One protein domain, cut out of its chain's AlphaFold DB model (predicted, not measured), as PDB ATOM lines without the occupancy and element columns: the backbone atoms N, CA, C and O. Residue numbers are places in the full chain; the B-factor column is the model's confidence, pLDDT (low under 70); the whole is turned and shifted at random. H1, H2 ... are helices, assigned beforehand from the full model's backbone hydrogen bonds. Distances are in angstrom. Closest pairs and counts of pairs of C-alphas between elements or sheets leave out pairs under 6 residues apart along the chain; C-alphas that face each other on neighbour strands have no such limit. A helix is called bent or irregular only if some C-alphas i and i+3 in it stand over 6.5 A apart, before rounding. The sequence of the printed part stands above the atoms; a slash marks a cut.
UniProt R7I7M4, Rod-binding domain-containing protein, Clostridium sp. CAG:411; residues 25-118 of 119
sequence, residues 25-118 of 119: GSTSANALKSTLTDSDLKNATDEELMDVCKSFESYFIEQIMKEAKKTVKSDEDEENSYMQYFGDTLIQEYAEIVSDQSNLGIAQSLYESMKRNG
ATOM      1  N   GLY A  25     -46.587  44.544  33.227       49.31
ATOM      2  CA  GLY A  25     -45.141  44.479  33.498       49.31
ATOM      3  C   GLY A  25     -44.228  44.742  32.285       49.31
ATOM      4  O   GLY A  25     -43.093  45.183  32.443       49.31
ATOM      5  N   SER A  26     -44.706  44.519  31.054       51.16
ATOM      6  CA  SER A  26     -43.934  44.811  29.829       51.16
ATOM      7  C   SER A  26     -43.916  46.311  29.548       51.16
ATOM      8  O   SER A  26     -42.941  46.829  29.010       51.16
ATOM      9  N   THR A  27     -44.965  47.024  29.960       59.69
ATOM     10  CA  THR A  27     -45.101  48.466  29.753       59.69
ATOM     11  C   THR A  27     -44.050  49.245  30.534       59.69
ATOM     12  O   THR A  27     -43.409  50.106  29.949       59.69
ATOM     13  N   SER A  28     -43.781  48.910  31.799       62.50
ATOM     14  CA  SER A  28     -42.862  49.688  32.647       62.50
ATOM     15  C   SER A  28     -41.382  49.518  32.283       62.50
ATOM     16  O   SER A  28     -40.645  50.500  32.185       62.50
ATOM     17  N   ALA A  29     -40.928  48.285  32.025       62.53
ATOM     18  CA  ALA A  29     -39.551  48.032  31.585       62.53
ATOM     19  C   ALA A  29     -39.289  48.597  30.180       62.53
ATOM     20  O   ALA A  29     -38.219  49.152  29.915       62.53
ATOM     21  N   ASN A  30     -40.281  48.498  29.288       65.69
ATOM     22  CA  ASN A  30     -40.199  49.125  27.975       65.69
ATOM     23  C   ASN A  30     -40.333  50.646  28.055       65.69
ATOM     24  O   ASN A  30     -39.689  51.303  27.257       65.69
ATOM     25  N   ALA A  31     -41.078  51.216  29.004       66.25
ATOM     26  CA  ALA A  31     -41.151  52.662  29.206       66.25
ATOM     27  C   ALA A  31     -39.782  53.220  29.602       66.25
ATOM     28  O   ALA A  31     -39.285  54.120  28.933       66.25
ATOM     29  N   LEU A  32     -39.110  52.607  30.586       68.56
ATOM     30  CA  LEU A  32     -37.743  52.992  30.948       68.56
ATOM     31  C   LEU A  32     -36.780  52.831  29.767       68.56
ATOM     32  O   LEU A  32     -35.983  53.725  29.488       68.56
ATOM     33  N   LYS A  33     -36.855  51.707  29.045       67.69
ATOM     34  CA  LYS A  33     -36.012  51.463  27.871       67.69
ATOM     35  C   LYS A  33     -36.281  52.467  26.749       67.69
ATOM     36  O   LYS A  33     -35.318  52.955  26.178       67.69
ATOM     37  N   SER A  34     -37.537  52.785  26.452       64.44
ATOM     38  CA  SER A  34     -37.926  53.775  25.443       64.44
ATOM     39  C   SER A  34     -37.434  55.164  25.828       64.44
ATOM     40  O   SER A  34     -36.781  55.797  25.010       64.44
ATOM     41  N   THR A  35     -37.608  55.589  27.085       63.53
ATOM     42  CA  THR A  35     -37.016  56.833  27.604       63.53
ATOM     43  C   THR A  35     -35.493  56.843  27.448       63.53
ATOM     44  O   THR A  35     -34.939  57.860  27.060       63.53
ATOM     45  N   LEU A  36     -34.816  55.712  27.692       63.19
ATOM     46  CA  LEU A  36     -33.363  55.550  27.533       63.19
ATOM     47  C   LEU A  36     -32.868  55.529  26.077       63.19
ATOM     48  O   LEU A  36     -31.731  55.928  25.826       63.19
ATOM     49  N   THR A  37     -33.661  55.011  25.134       63.94
ATOM     50  CA  THR A  37     -33.234  54.786  23.741       63.94
ATOM     51  C   THR A  37     -33.699  55.855  22.767       63.94
ATOM     52  O   THR A  37     -32.991  56.113  21.791       63.94
ATOM     53  N   ASP A  38     -34.857  56.470  23.002       57.75
ATOM     54  CA  ASP A  38     -35.249  57.657  22.258       57.75
ATOM     55  C   ASP A  38     -34.424  58.831  22.777       57.75
ATOM     56  O   ASP A  38     -34.270  59.053  23.975       57.75
ATOM     57  N   SER A  39     -33.846  59.595  21.858       52.62
ATOM     58  CA  SER A  39     -32.917  60.698  22.139       52.62
ATOM     59  C   SER A  39     -33.564  61.894  22.873       52.62
ATOM     60  O   SER A  39     -32.965  62.965  22.960       52.62
ATOM     61  N   ASP A  40     -34.761  61.700  23.429       58.81
ATOM     62  CA  ASP A  40     -35.593  62.668  24.130       58.81
ATOM     63  C   ASP A  40     -35.391  62.684  25.649       58.81
ATOM     64  O   ASP A  40     -36.007  63.496  26.322       58.81
ATOM     65  N   LEU A  41     -34.456  61.915  26.218       59.78
ATOM     66  CA  LEU A  41     -34.043  62.073  27.628       59.78
ATOM     67  C   LEU A  41     -33.568  63.490  27.987       59.78
ATOM     68  O   LEU A  41     -33.605  63.877  29.150       59.78
ATOM     69  N   LYS A  42     -33.114  64.264  26.992       63.62
ATOM     70  CA  LYS A  42     -32.743  65.680  27.159       63.62
ATOM     71  C   LYS A  42     -33.958  66.620  27.121       63.62
ATOM     72  O   LYS A  42     -33.836  67.763  27.552       63.62
ATOM     73  N   ASN A  43     -35.077  66.149  26.572       71.50
ATOM     74  CA  ASN A  43     -36.321  66.894  26.374       71.50
ATOM     75  C   ASN A  43     -37.425  66.467  27.352       71.50
ATOM     76  O   ASN A  43     -38.371  67.225  27.548       71.50
ATOM     77  N   ALA A  44     -37.300  65.283  27.958       76.19
ATOM     78  CA  ALA A  44     -38.177  64.800  29.007       76.19
ATOM     79  C   ALA A  44     -38.125  65.760  30.193       76.19
ATOM     80  O   ALA A  44     -37.053  66.157  30.666       76.19
ATOM     81  N   THR A  45     -39.297  66.141  30.671       83.69
ATOM     82  CA  THR A  45     -39.423  66.944  31.878       83.69
ATOM     83  C   THR A  45     -38.959  66.149  33.097       83.69
ATOM     84  O   THR A  45     -38.958  64.916  33.109       83.69
ATOM     85  N   ASP A  46     -38.577  66.862  34.159       84.75
ATOM     86  CA  ASP A  46     -38.227  66.230  35.436       84.75
ATOM     87  C   ASP A  46     -39.376  65.352  35.976       84.75
ATOM     88  O   ASP A  46     -39.115  64.341  36.624       84.75
ATOM     89  N   GLU A  47     -40.629  65.716  35.679       85.75
ATOM     90  CA  GLU A  47     -41.834  64.968  36.049       85.75
ATOM     91  C   GLU A  47     -41.965  63.669  35.244       85.75
ATOM     92  O   GLU A  47     -42.042  62.597  35.836       85.75
ATOM     93  N   GLU A  48     -41.862  63.730  33.913       82.56
ATOM     94  CA  GLU A  48     -41.905  62.535  33.055       82.56
ATOM     95  C   GLU A  48     -40.779  61.550  33.392       82.56
ATOM     96  O   GLU A  48     -40.997  60.340  33.468       82.56
ATOM     97  N   LEU A  49     -39.566  62.055  33.635       83.69
ATOM     98  CA  LEU A  49     -38.431  61.211  33.998       83.69
ATOM     99  C   LEU A  49     -38.633  60.544  35.366       83.69
ATOM    100  O   LEU A  49     -38.293  59.371  35.540       83.69
ATOM    101  N   MET A  50     -39.184  61.280  36.334       87.25
ATOM    102  CA  MET A  50     -39.511  60.740  37.652       87.25
ATOM    103  C   MET A  50     -40.610  59.676  37.565       87.25
ATOM    104  O   MET A  50     -40.473  58.617  38.176       87.25
ATOM    105  N   ASP A  51     -41.658  59.908  36.781       85.62
ATOM    106  CA  ASP A  51     -42.763  58.959  36.613       85.62
ATOM    107  C   ASP A  51     -42.311  57.656  35.946       85.62
ATOM    108  O   ASP A  51     -42.726  56.562  36.343       85.62
ATOM    109  N   VAL A  52     -41.373  57.739  35.002       84.25
ATOM    110  CA  VAL A  52     -40.716  56.558  34.429       84.25
ATOM    111  C   VAL A  52     -39.900  55.807  35.488       84.25
ATOM    112  O   VAL A  52     -39.963  54.578  35.557       84.25
ATOM    113  N   CYS A  53     -39.169  56.521  36.351       87.19
ATOM    114  CA  CYS A  53     -38.413  55.903  37.444       87.19
ATOM    115  C   CYS A  53     -39.328  55.218  38.472       87.19
ATOM    116  O   CYS A  53     -39.008  54.115  38.918       87.19
ATOM    117  N   LYS A  54     -40.475  55.821  38.812       86.44
ATOM    118  CA  LYS A  54     -41.495  55.217  39.687       86.44
ATOM    119  C   LYS A  54     -42.117  53.974  39.063       86.44
ATOM    120  O   LYS A  54     -42.190  52.933  39.706       86.44
ATOM    121  N   SER A  55     -42.472  54.050  37.783       83.56
ATOM    122  CA  SER A  55     -43.008  52.906  37.036       83.56
ATOM    123  C   SER A  55     -42.024  51.731  37.025       83.56
ATOM    124  O   SER A  55     -42.423  50.570  37.156       83.56
ATOM    125  N   PHE A  56     -40.724  52.018  36.908       86.56
ATOM    126  CA  PHE A  56     -39.675  51.008  37.022       86.56
ATOM    127  C   PHE A  56     -39.533  50.451  38.445       86.56
ATOM    128  O   PHE A  56     -39.361  49.244  38.590       86.56
ATOM    129  N   GLU A  57     -39.603  51.287  39.484       85.12
ATOM    130  CA  GLU A  57     -39.558  50.837  40.881       85.12
ATOM    131  C   GLU A  57     -40.709  49.870  41.191       85.12
ATOM    132  O   GLU A  57     -40.444  48.778  41.696       85.12
ATOM    133  N   SER A  58     -41.947  50.188  40.789       85.69
ATOM    134  CA  SER A  58     -43.097  49.275  40.903       85.69
ATOM    135  C   SER A  58     -42.824  47.939  40.207       85.69
ATOM    136  O   SER A  58     -42.971  46.875  40.804       85.69
ATOM    137  N   TYR A  59     -42.346  47.977  38.961       84.38
ATOM    138  CA  TYR A  59     -42.013  46.763  38.212       84.38
ATOM    139  C   TYR A  59     -40.894  45.947  38.873       84.38
ATOM    140  O   TYR A  59     -40.957  44.721  38.937       84.38
ATOM    141  N   PHE A  60     -39.858  46.607  39.382       87.44
ATOM    142  CA  PHE A  60     -38.749  45.943  40.053       87.44
ATOM    143  C   PHE A  60     -39.211  45.224  41.325       87.44
ATOM    144  O   PHE A  60     -38.852  44.065  41.545       87.44
ATOM    145  N   ILE A  61     -40.054  45.877  42.127       87.75
ATOM    146  CA  ILE A  61     -40.663  45.290  43.325       87.75
ATOM    147  C   ILE A  61     -41.554  44.101  42.949       87.75
ATOM    148  O   ILE A  61     -41.446  43.042  43.570       87.75
ATOM    149  N   GLU A  62     -42.372  44.236  41.902       84.94
ATOM    150  CA  GLU A  62     -43.200  43.151  41.366       84.94
ATOM    151  C   GLU A  62     -42.339  41.923  41.026       84.94
ATOM    152  O   GLU A  62     -42.661  40.803  41.430       84.94
ATOM    153  N   GLN A  63     -41.209  42.116  40.332       86.62
ATOM    154  CA  GLN A  63     -40.301  41.017  39.991       86.62
ATOM    155  C   GLN A  63     -39.645  40.396  41.232       86.62
ATOM    156  O   GLN A  63     -39.590  39.170  41.328       86.62
ATOM    157  N   ILE A  64     -39.208  41.199  42.211       88.12
ATOM    158  CA  ILE A  64     -38.675  40.677  43.482       88.12
ATOM    159  C   ILE A  64     -39.721  39.818  44.192       88.12
ATOM    160  O   ILE A  64     -39.402  38.727  44.661       88.12
ATOM    161  N   MET A  65     -40.970  40.274  44.260       85.12
ATOM    162  CA  MET A  65     -42.052  39.535  44.911       85.12
ATOM    163  C   MET A  65     -42.414  38.256  44.159       85.12
ATOM    164  O   MET A  65     -42.682  37.232  44.790       85.12
ATOM    165  N   LYS A  66     -42.369  38.269  42.823       84.94
ATOM    166  CA  LYS A  66     -42.546  37.069  41.994       84.94
ATOM    167  C   LYS A  66     -41.435  36.046  42.229       84.94
ATOM    168  O   LYS A  66     -41.735  34.867  42.415       84.94
ATOM    169  N   GLU A  67     -40.176  36.469  42.273       84.25
ATOM    170  CA  GLU A  67     -39.048  35.578  42.577       84.25
ATOM    171  C   GLU A  67     -39.065  35.095  44.037       84.25
ATOM    172  O   GLU A  67     -38.792  33.924  44.313       84.25
ATOM    173  N   ALA A  68     -39.486  35.942  44.979       85.25
ATOM    174  CA  ALA A  68     -39.704  35.552  46.370       85.25
ATOM    175  C   ALA A  68     -40.815  34.495  46.487       85.25
ATOM    176  O   ALA A  68     -40.618  33.477  47.147       85.25
ATOM    177  N   LYS A  69     -41.945  34.669  45.781       79.44
ATOM    178  CA  LYS A  69     -43.025  33.669  45.689       79.44
ATOM    179  C   LYS A  69     -42.499  32.338  45.153       79.44
ATOM    180  O   LYS A  69     -42.811  31.305  45.734       79.44
ATOM    181  N   LYS A  70     -41.677  32.349  44.097       82.12
ATOM    182  CA  LYS A  70     -41.045  31.131  43.551       82.12
ATOM    183  C   LYS A  70     -40.098  30.460  44.547       82.12
ATOM    184  O   LYS A  70     -40.074  29.242  44.612       82.12
ATOM    185  N   THR A  71     -39.355  31.243  45.328       82.00
ATOM    186  CA  THR A  71     -38.407  30.726  46.331       82.00
ATOM    187  C   THR A  71     -39.119  30.117  47.543       82.00
ATOM    188  O   THR A  71     -38.623  29.167  48.136       82.00
ATOM    189  N   VAL A  72     -40.281  30.662  47.923       74.38
ATOM    190  CA  VAL A  72     -41.072  30.196  49.077       74.38
ATOM    191  C   VAL A  72     -41.930  28.970  48.745       74.38
ATOM    192  O   VAL A  72     -42.296  28.234  49.660       74.38
ATOM    193  N   LYS A  73     -42.227  28.710  47.463       64.50
ATOM    194  CA  LYS A  73     -42.891  27.475  47.014       64.50
ATOM    195  C   LYS A  73     -41.992  26.275  47.329       64.50
ATOM    196  O   LYS A  73     -41.110  25.928  46.553       64.50
ATOM    197  N   SER A  74     -42.202  25.681  48.499       54.91
ATOM    198  CA  SER A  74     -41.625  24.393  48.873       54.91
ATOM    199  C   SER A  74     -42.394  23.295  48.138       54.91
ATOM    200  O   SER A  74     -43.595  23.442  47.921       54.91
ATOM    201  N   ASP A  75     -41.712  22.213  47.762       57.12
ATOM    202  CA  ASP A  75     -42.193  21.117  46.896       57.12
ATOM    203  C   ASP A  75     -43.485  20.390  47.361       57.12
ATOM    204  O   ASP A  75     -43.925  19.441  46.714       57.12
ATOM    205  N   GLU A  76     -44.113  20.815  48.463       54.81
ATOM    206  CA  GLU A  76     -45.239  20.141  49.122       54.81
ATOM    207  C   GLU A  76     -46.582  20.895  49.050       54.81
ATOM    208  O   GLU A  76     -47.616  20.306  49.364       54.81
ATOM    209  N   ASP A  77     -46.618  22.154  48.600       55.88
ATOM    210  CA  ASP A  77     -47.872  22.915  48.542       55.88
ATOM    211  C   ASP A  77     -48.533  22.799  47.162       55.88
ATOM    212  O   ASP A  77     -48.164  23.493  46.207       55.88
ATOM    213  N   GLU A  78     -49.556  21.937  47.071       58.12
ATOM    214  CA  GLU A  78     -50.543  21.969  45.989       58.12
ATOM    215  C   GLU A  78     -50.979  23.418  45.769       58.12
ATOM    216  O   GLU A  78     -51.505  24.082  46.667       58.12
ATOM    217  N   GLU A  79     -50.719  23.928  44.568       61.41
ATOM    218  CA  GLU A  79     -51.060  25.288  44.196       61.41
ATOM    219  C   GLU A  79     -52.552  25.519  44.431       61.41
ATOM    220  O   GLU A  79     -53.388  25.075  43.646       61.41
ATOM    221  N   ASN A  80     -52.901  26.209  45.524       68.19
ATOM    222  CA  ASN A  80     -54.267  26.656  45.734       68.19
ATOM    223  C   ASN A  80     -54.640  27.470  44.492       68.19
ATOM    224  O   ASN A  80     -54.066  28.537  44.261       68.19
ATOM    225  N   SER A  81     -55.553  26.946  43.674       68.56
ATOM    226  CA  SER A  81     -55.935  27.530  42.385       68.56
ATOM    227  C   SER A  81     -56.326  29.000  42.536       68.56
ATOM    228  O   SER A  81     -56.001  29.822  41.685       68.56
ATOM    229  N   TYR A  82     -56.888  29.368  43.689       70.12
ATOM    230  CA  TYR A  82     -57.151  30.750  44.073       70.12
ATOM    231  C   TYR A  82     -55.883  31.632  44.078       70.12
ATOM    232  O   TYR A  82     -55.887  32.724  43.522       70.12
ATOM    233  N   MET A  83     -54.764  31.167  44.635       72.81
ATOM    234  CA  MET A  83     -53.483  31.896  44.631       72.81
ATOM    235  C   MET A  83     -52.778  31.904  43.275       72.81
ATOM    236  O   MET A  83     -51.934  32.771  43.035       72.81
ATOM    237  N   GLN A  84     -53.116  30.974  42.385       71.88
ATOM    238  CA  GLN A  84     -52.630  30.997  41.008       71.88
ATOM    239  C   GLN A  84     -53.338  32.101  40.203       71.88
ATOM    240  O   GLN A  84     -52.676  32.843  39.487       71.88
ATOM    241  N   TYR A  85     -54.653  32.274  40.392       73.81
ATOM    242  CA  TYR A  85     -55.429  33.311  39.700       73.81
ATOM    243  C   TYR A  85     -55.294  34.708  40.321       73.81
ATOM    244  O   TYR A  85     -55.132  35.681  39.594       73.81
ATOM    245  N   PHE A  86     -55.350  34.827  41.650       82.62
ATOM    246  CA  PHE A  86     -55.351  36.130  42.330       82.62
ATOM    247  C   PHE A  86     -53.976  36.558  42.837       82.62
ATOM    248  O   PHE A  86     -53.761  37.740  43.089       82.62
ATOM    249  N   GLY A  87     -53.034  35.626  43.001       79.56
ATOM    250  CA  GLY A  87     -51.735  35.939  43.596       79.56
ATOM    251  C   GLY A  87     -50.912  36.914  42.758       79.56
ATOM    252  O   GLY A  87     -50.193  37.727  43.323       79.56
ATOM    253  N   ASP A  88     -51.023  36.858  41.432       80.06
ATOM    254  CA  ASP A  88     -50.273  37.759  40.555       80.06
ATOM    255  C   ASP A  88     -50.864  39.175  40.567       80.06
ATOM    256  O   ASP A  88     -50.109  40.135  40.692       80.06
ATOM    257  N   THR A  89     -52.195  39.308  40.564       83.31
ATOM    258  CA  THR A  89     -52.879  40.599  40.757       83.31
ATOM    259  C   THR A  89     -52.566  41.202  42.127       83.31
ATOM    260  O   THR A  89     -52.277  42.387  42.225       83.31
ATOM    261  N   LEU A  90     -52.557  40.391  43.190       84.19
ATOM    262  CA  LEU A  90     -52.189  40.854  44.531       84.19
ATOM    263  C   LEU A  90     -50.745  41.363  44.591       84.19
ATOM    264  O   LEU A  90     -50.480  42.356  45.262       84.19
ATOM    265  N   ILE A  91     -49.816  40.692  43.906       84.75
ATOM    266  CA  ILE A  91     -48.416  41.127  43.840       84.75
ATOM    267  C   ILE A  91     -48.288  42.450  43.083       84.75
ATOM    268  O   ILE A  91     -47.527  43.307  43.520       84.75
ATOM    269  N   GLN A  92     -49.022  42.627  41.983       81.81
ATOM    270  CA  GLN A  92     -49.015  43.874  41.215       81.81
ATOM    271  C   GLN A  92     -49.514  45.050  42.055       81.81
ATOM    272  O   GLN A  92     -48.792  46.032  42.213       81.81
ATOM    273  N   GLU A  93     -50.672  44.902  42.695       82.00
ATOM    274  CA  GLU A  93     -51.255  45.979  43.499       82.00
ATOM    275  C   GLU A  93     -50.404  46.308  44.719       82.00
ATOM    276  O   GLU A  93     -50.233  47.467  45.091       82.00
ATOM    277  N   TYR A  94     -49.823  45.284  45.342       83.69
ATOM    278  CA  TYR A  94     -48.918  45.500  46.457       83.69
ATOM    279  C   TYR A  94     -47.617  46.171  46.005       83.69
ATOM    280  O   TYR A  94     -47.102  47.017  46.727       83.69
ATOM    281  N   ALA A  95     -47.102  45.860  44.814       82.25
ATOM    282  CA  ALA A  95     -45.928  46.530  44.269       82.25
ATOM    283  C   ALA A  95     -46.186  48.019  43.985       82.25
ATOM    284  O   ALA A  95     -45.330  48.832  44.329       82.25
ATOM    285  N   GLU A  96     -47.357  48.379  43.445       80.44
ATOM    286  CA  GLU A  96     -47.775  49.782  43.265       80.44
ATOM    287  C   GLU A  96     -47.956  50.508  44.604       80.44
ATOM    288  O   GLU A  96     -47.419  51.593  44.808       80.44
ATOM    289  N   ILE A  97     -48.647  49.893  45.569       84.25
ATOM    290  CA  ILE A  97     -48.826  50.490  46.902       84.25
ATOM    291  C   ILE A  97     -47.473  50.697  47.587       84.25
ATOM    292  O   ILE A  97     -47.244  51.725  48.224       84.25
ATOM    293  N   VAL A  98     -46.570  49.719  47.495       82.19
ATOM    294  CA  VAL A  98     -45.260  49.790  48.144       82.19
ATOM    295  C   VAL A  98     -44.375  50.840  47.479       82.19
ATOM    296  O   VAL A  98     -43.732  51.592  48.211       82.19
ATOM    297  N   SER A  99     -44.340  50.941  46.150       78.50
ATOM    298  CA  SER A  99     -43.559  51.988  45.479       78.50
ATOM    299  C   SER A  99     -44.090  53.388  45.803       78.50
ATOM    300  O   SER A  99     -43.300  54.262  46.165       78.50
ATOM    301  N   ASP A 100     -45.411  53.588  45.803       78.25
ATOM    302  CA  ASP A 100     -46.019  54.893  46.081       78.25
ATOM    303  C   ASP A 100     -45.941  55.297  47.562       78.25
ATOM    304  O   ASP A 100     -45.667  56.457  47.883       78.25
ATOM    305  N   GLN A 101     -46.195  54.367  48.491       76.75
ATOM    306  CA  GLN A 101     -46.316  54.684  49.921       76.75
ATOM    307  C   GLN A 101     -45.039  54.452  50.722       76.75
ATOM    308  O   GLN A 101     -44.800  55.160  51.702       76.75
ATOM    309  N   SER A 102     -44.232  53.451  50.363       67.69
ATOM    310  CA  SER A 102     -43.094  53.050  51.204       67.69
ATOM    311  C   SER A 102     -41.840  53.876  50.948       67.69
ATOM    312  O   SER A 102     -40.865  53.685  51.672       67.69
ATOM    313  N   ASN A 103     -41.866  54.787  49.961       67.62
ATOM    314  CA  ASN A 103     -40.746  55.636  49.548       67.62
ATOM    315  C   ASN A 103     -39.407  54.889  49.660       67.62
ATOM    316  O   ASN A 103     -38.518  55.281  50.418       67.62
ATOM    317  N   LEU A 104     -39.291  53.762  48.948       81.50
ATOM    318  CA  LEU A 104     -38.092  52.920  49.005       81.50
ATOM    319  C   LEU A 104     -36.849  53.657  48.483       81.50
ATOM    320  O   LEU A 104     -35.721  53.214  48.704       81.50
ATOM    321  N   GLY A 105     -37.050  54.790  47.803       85.19
ATOM    322  CA  GLY A 105     -35.996  55.675  47.333       85.19
ATOM    323  C   GLY A 105     -35.241  55.123  46.125       85.19
ATOM    324  O   GLY A 105     -34.233  55.716  45.729       85.19
ATOM    325  N   ILE A 106     -35.696  54.021  45.518       88.62
ATOM    326  CA  ILE A 106     -35.061  53.423  44.339       88.62
ATOM    327  C   ILE A 106     -35.362  54.297  43.127       88.62
ATOM    328  O   ILE A 106     -34.431  54.640  42.398       88.62
ATOM    329  N   ALA A 107     -36.613  54.739  42.958       88.12
ATOM    330  CA  ALA A 107     -36.980  55.679  41.899       88.12
ATOM    331  C   ALA A 107     -36.174  56.983  42.003       88.12
ATOM    332  O   ALA A 107     -35.604  57.440  41.014       88.12
ATOM    333  N   GLN A 108     -36.039  57.536  43.213       89.00
ATOM    334  CA  GLN A 108     -35.240  58.739  43.448       89.00
ATOM    335  C   GLN A 108     -33.750  58.507  43.149       89.00
ATOM    336  O   GLN A 108     -33.126  59.306  42.452       89.00
ATOM    337  N   SER A 109     -33.177  57.402  43.631       89.50
ATOM    338  CA  SER A 109     -31.768  57.062  43.388       89.50
ATOM    339  C   SER A 109     -31.479  56.854  41.901       89.50
ATOM    340  O   SER A 109     -30.415  57.254  41.412       89.50
ATOM    341  N   LEU A 110     -32.421  56.246  41.175       86.75
ATOM    342  CA  LEU A 110     -32.353  56.051  39.732       86.75
ATOM    343  C   LEU A 110     -32.435  57.394  38.999       86.75
ATOM    344  O   LEU A 110     -31.529  57.702  38.227       86.75
ATOM    345  N   TYR A 111     -33.427  58.229  39.318       88.00
ATOM    346  CA  TYR A 111     -33.591  59.582  38.777       88.00
ATOM    347  C   TYR A 111     -32.328  60.435  38.965       88.00
ATOM    348  O   TYR A 111     -31.794  61.010  38.013       88.00
ATOM    349  N   GLU A 112     -31.781  60.467  40.182       87.44
ATOM    350  CA  GLU A 112     -30.555  61.206  40.475       87.44
ATOM    351  C   GLU A 112     -29.353  60.654  39.710       87.44
ATOM    352  O   GLU A 112     -28.511  61.419  39.243       87.44
ATOM    353  N   SER A 113     -29.252  59.331  39.573       83.44
ATOM    354  CA  SER A 113     -28.169  58.695  38.820       83.44
ATOM    355  C   SER A 113     -28.267  58.985  37.325       83.44
ATOM    356  O   SER A 113     -27.232  59.193  36.692       83.44
ATOM    357  N   MET A 114     -29.480  59.060  36.779       79.12
ATOM    358  CA  MET A 114     -29.728  59.450  35.390       79.12
ATOM    359  C   MET A 114     -29.355  60.919  35.154       79.12
ATOM    360  O   MET A 114     -28.659  61.212  34.187       79.12
ATOM    361  N   LYS A 115     -29.695  61.834  36.073       79.00
ATOM    362  CA  LYS A 115     -29.290  63.250  35.971       79.00
ATOM    363  C   LYS A 115     -27.797  63.487  36.197       79.00
ATOM    364  O   LYS A 115     -27.222  64.379  35.585       79.00
ATOM    365  N   ARG A 116     -27.164  62.723  37.090       75.69
ATOM    366  CA  ARG A 116     -25.757  62.900  37.495       75.69
ATOM    367  C   ARG A 116     -24.759  62.316  36.503       75.69
ATOM    368  O   ARG A 116     -23.692  62.895  36.328       75.69
ATOM    369  N   ASN A 117     -25.079  61.179  35.885       67.06
ATOM    370  CA  ASN A 117     -24.206  60.557  34.882       67.06
ATOM    371  C   ASN A 117     -24.390  61.145  33.474       67.06
ATOM    372  O   ASN A 117     -23.651  60.764  32.569       67.06
ATOM    373  N   GLY A 118     -25.310  62.102  33.332       56.84
ATOM    374  CA  GLY A 118     -25.545  62.892  32.131       56.84
ATOM    375  C   GLY A 118     -26.204  62.105  30.998       56.84
ATOM    376  O   GLY A 118     -25.963  60.916  30.807       56.84
TER     377      GLY A 118
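This is residues 25 to 118 of the 119 residues of the protein "Rod-binding domain-containing protein" of Clostridium sp. CAG:411 (UniProt R7I7M4). Look first for one long helix, H3, which makes the spine: H1, H4 and H5 pack on it from different sides, each running opposite ways to it at a steep tilt. H3 and H4 form a helical hairpin whose turn end, residues 70 to 86, sticks out and adds to the length. The 94 printed residues hold five named helices, H1 to H5 in order, and no named strand, an all helix class. The whole is loose, with a radius of gyration of the C-alphas of 16.0 A and spans of 51 by 24 by 19 A.

Find C-alpha 25 at (-45.141, 44.479, 33.498); from there H1 runs 18.5 A to residue 37. H2, residues 39 to 42, is irregular, with C-alphas 39 and 42 7.1 A apart. H3 begins at C-alpha 46, (-38.227, 66.230, 35.436), and runs 38.6 A to residue 72. H4, residues 81 to 101, is 29.8 A long, has a kink of 38 degrees near residue 88 and is only just irregular: C-alphas 85 and 88 are 6.9 A apart. H5, residues 106 to 116, runs 14.9 A to C-alpha 116 at (-25.757, 62.900, 37.495).

Start at the hub, H3. Its residues 49 to 59 touch H1 at a steep tilt of 43 degrees, closest at the C-alphas of Ser 28 and Ser 55, 5.4 A. Its residues 54 to 66 touch H4 at 38 degrees, only just steep, closest at the C-alphas of Ser 58 and Ala 95, 5.2 A. Its residues 49 to 57 touch H5 at a steep 45 degrees, closest at the C-alphas of Cys 53 and Ala 107, 4.7 A. H2 is close to H1 but not clearly touching, its closest C-alphas, Thr 35 and Leu 41, 6.0 A apart. H1 is apart from H4 and H5. Every O i to N i+4 pair is within hydrogen-bond range in H3 and H5, 8 of 9 in H1 and 15 of 17 in H4; H2 is too short for one.

The farthest C-alphas, Asn 43 and Glu 76, are 52.8 A apart. The printed part has no cut and no long link. Look for pLDDT under 70 at residues 25 to 42, 73 to 81, 102 to 103 and 117 to 118.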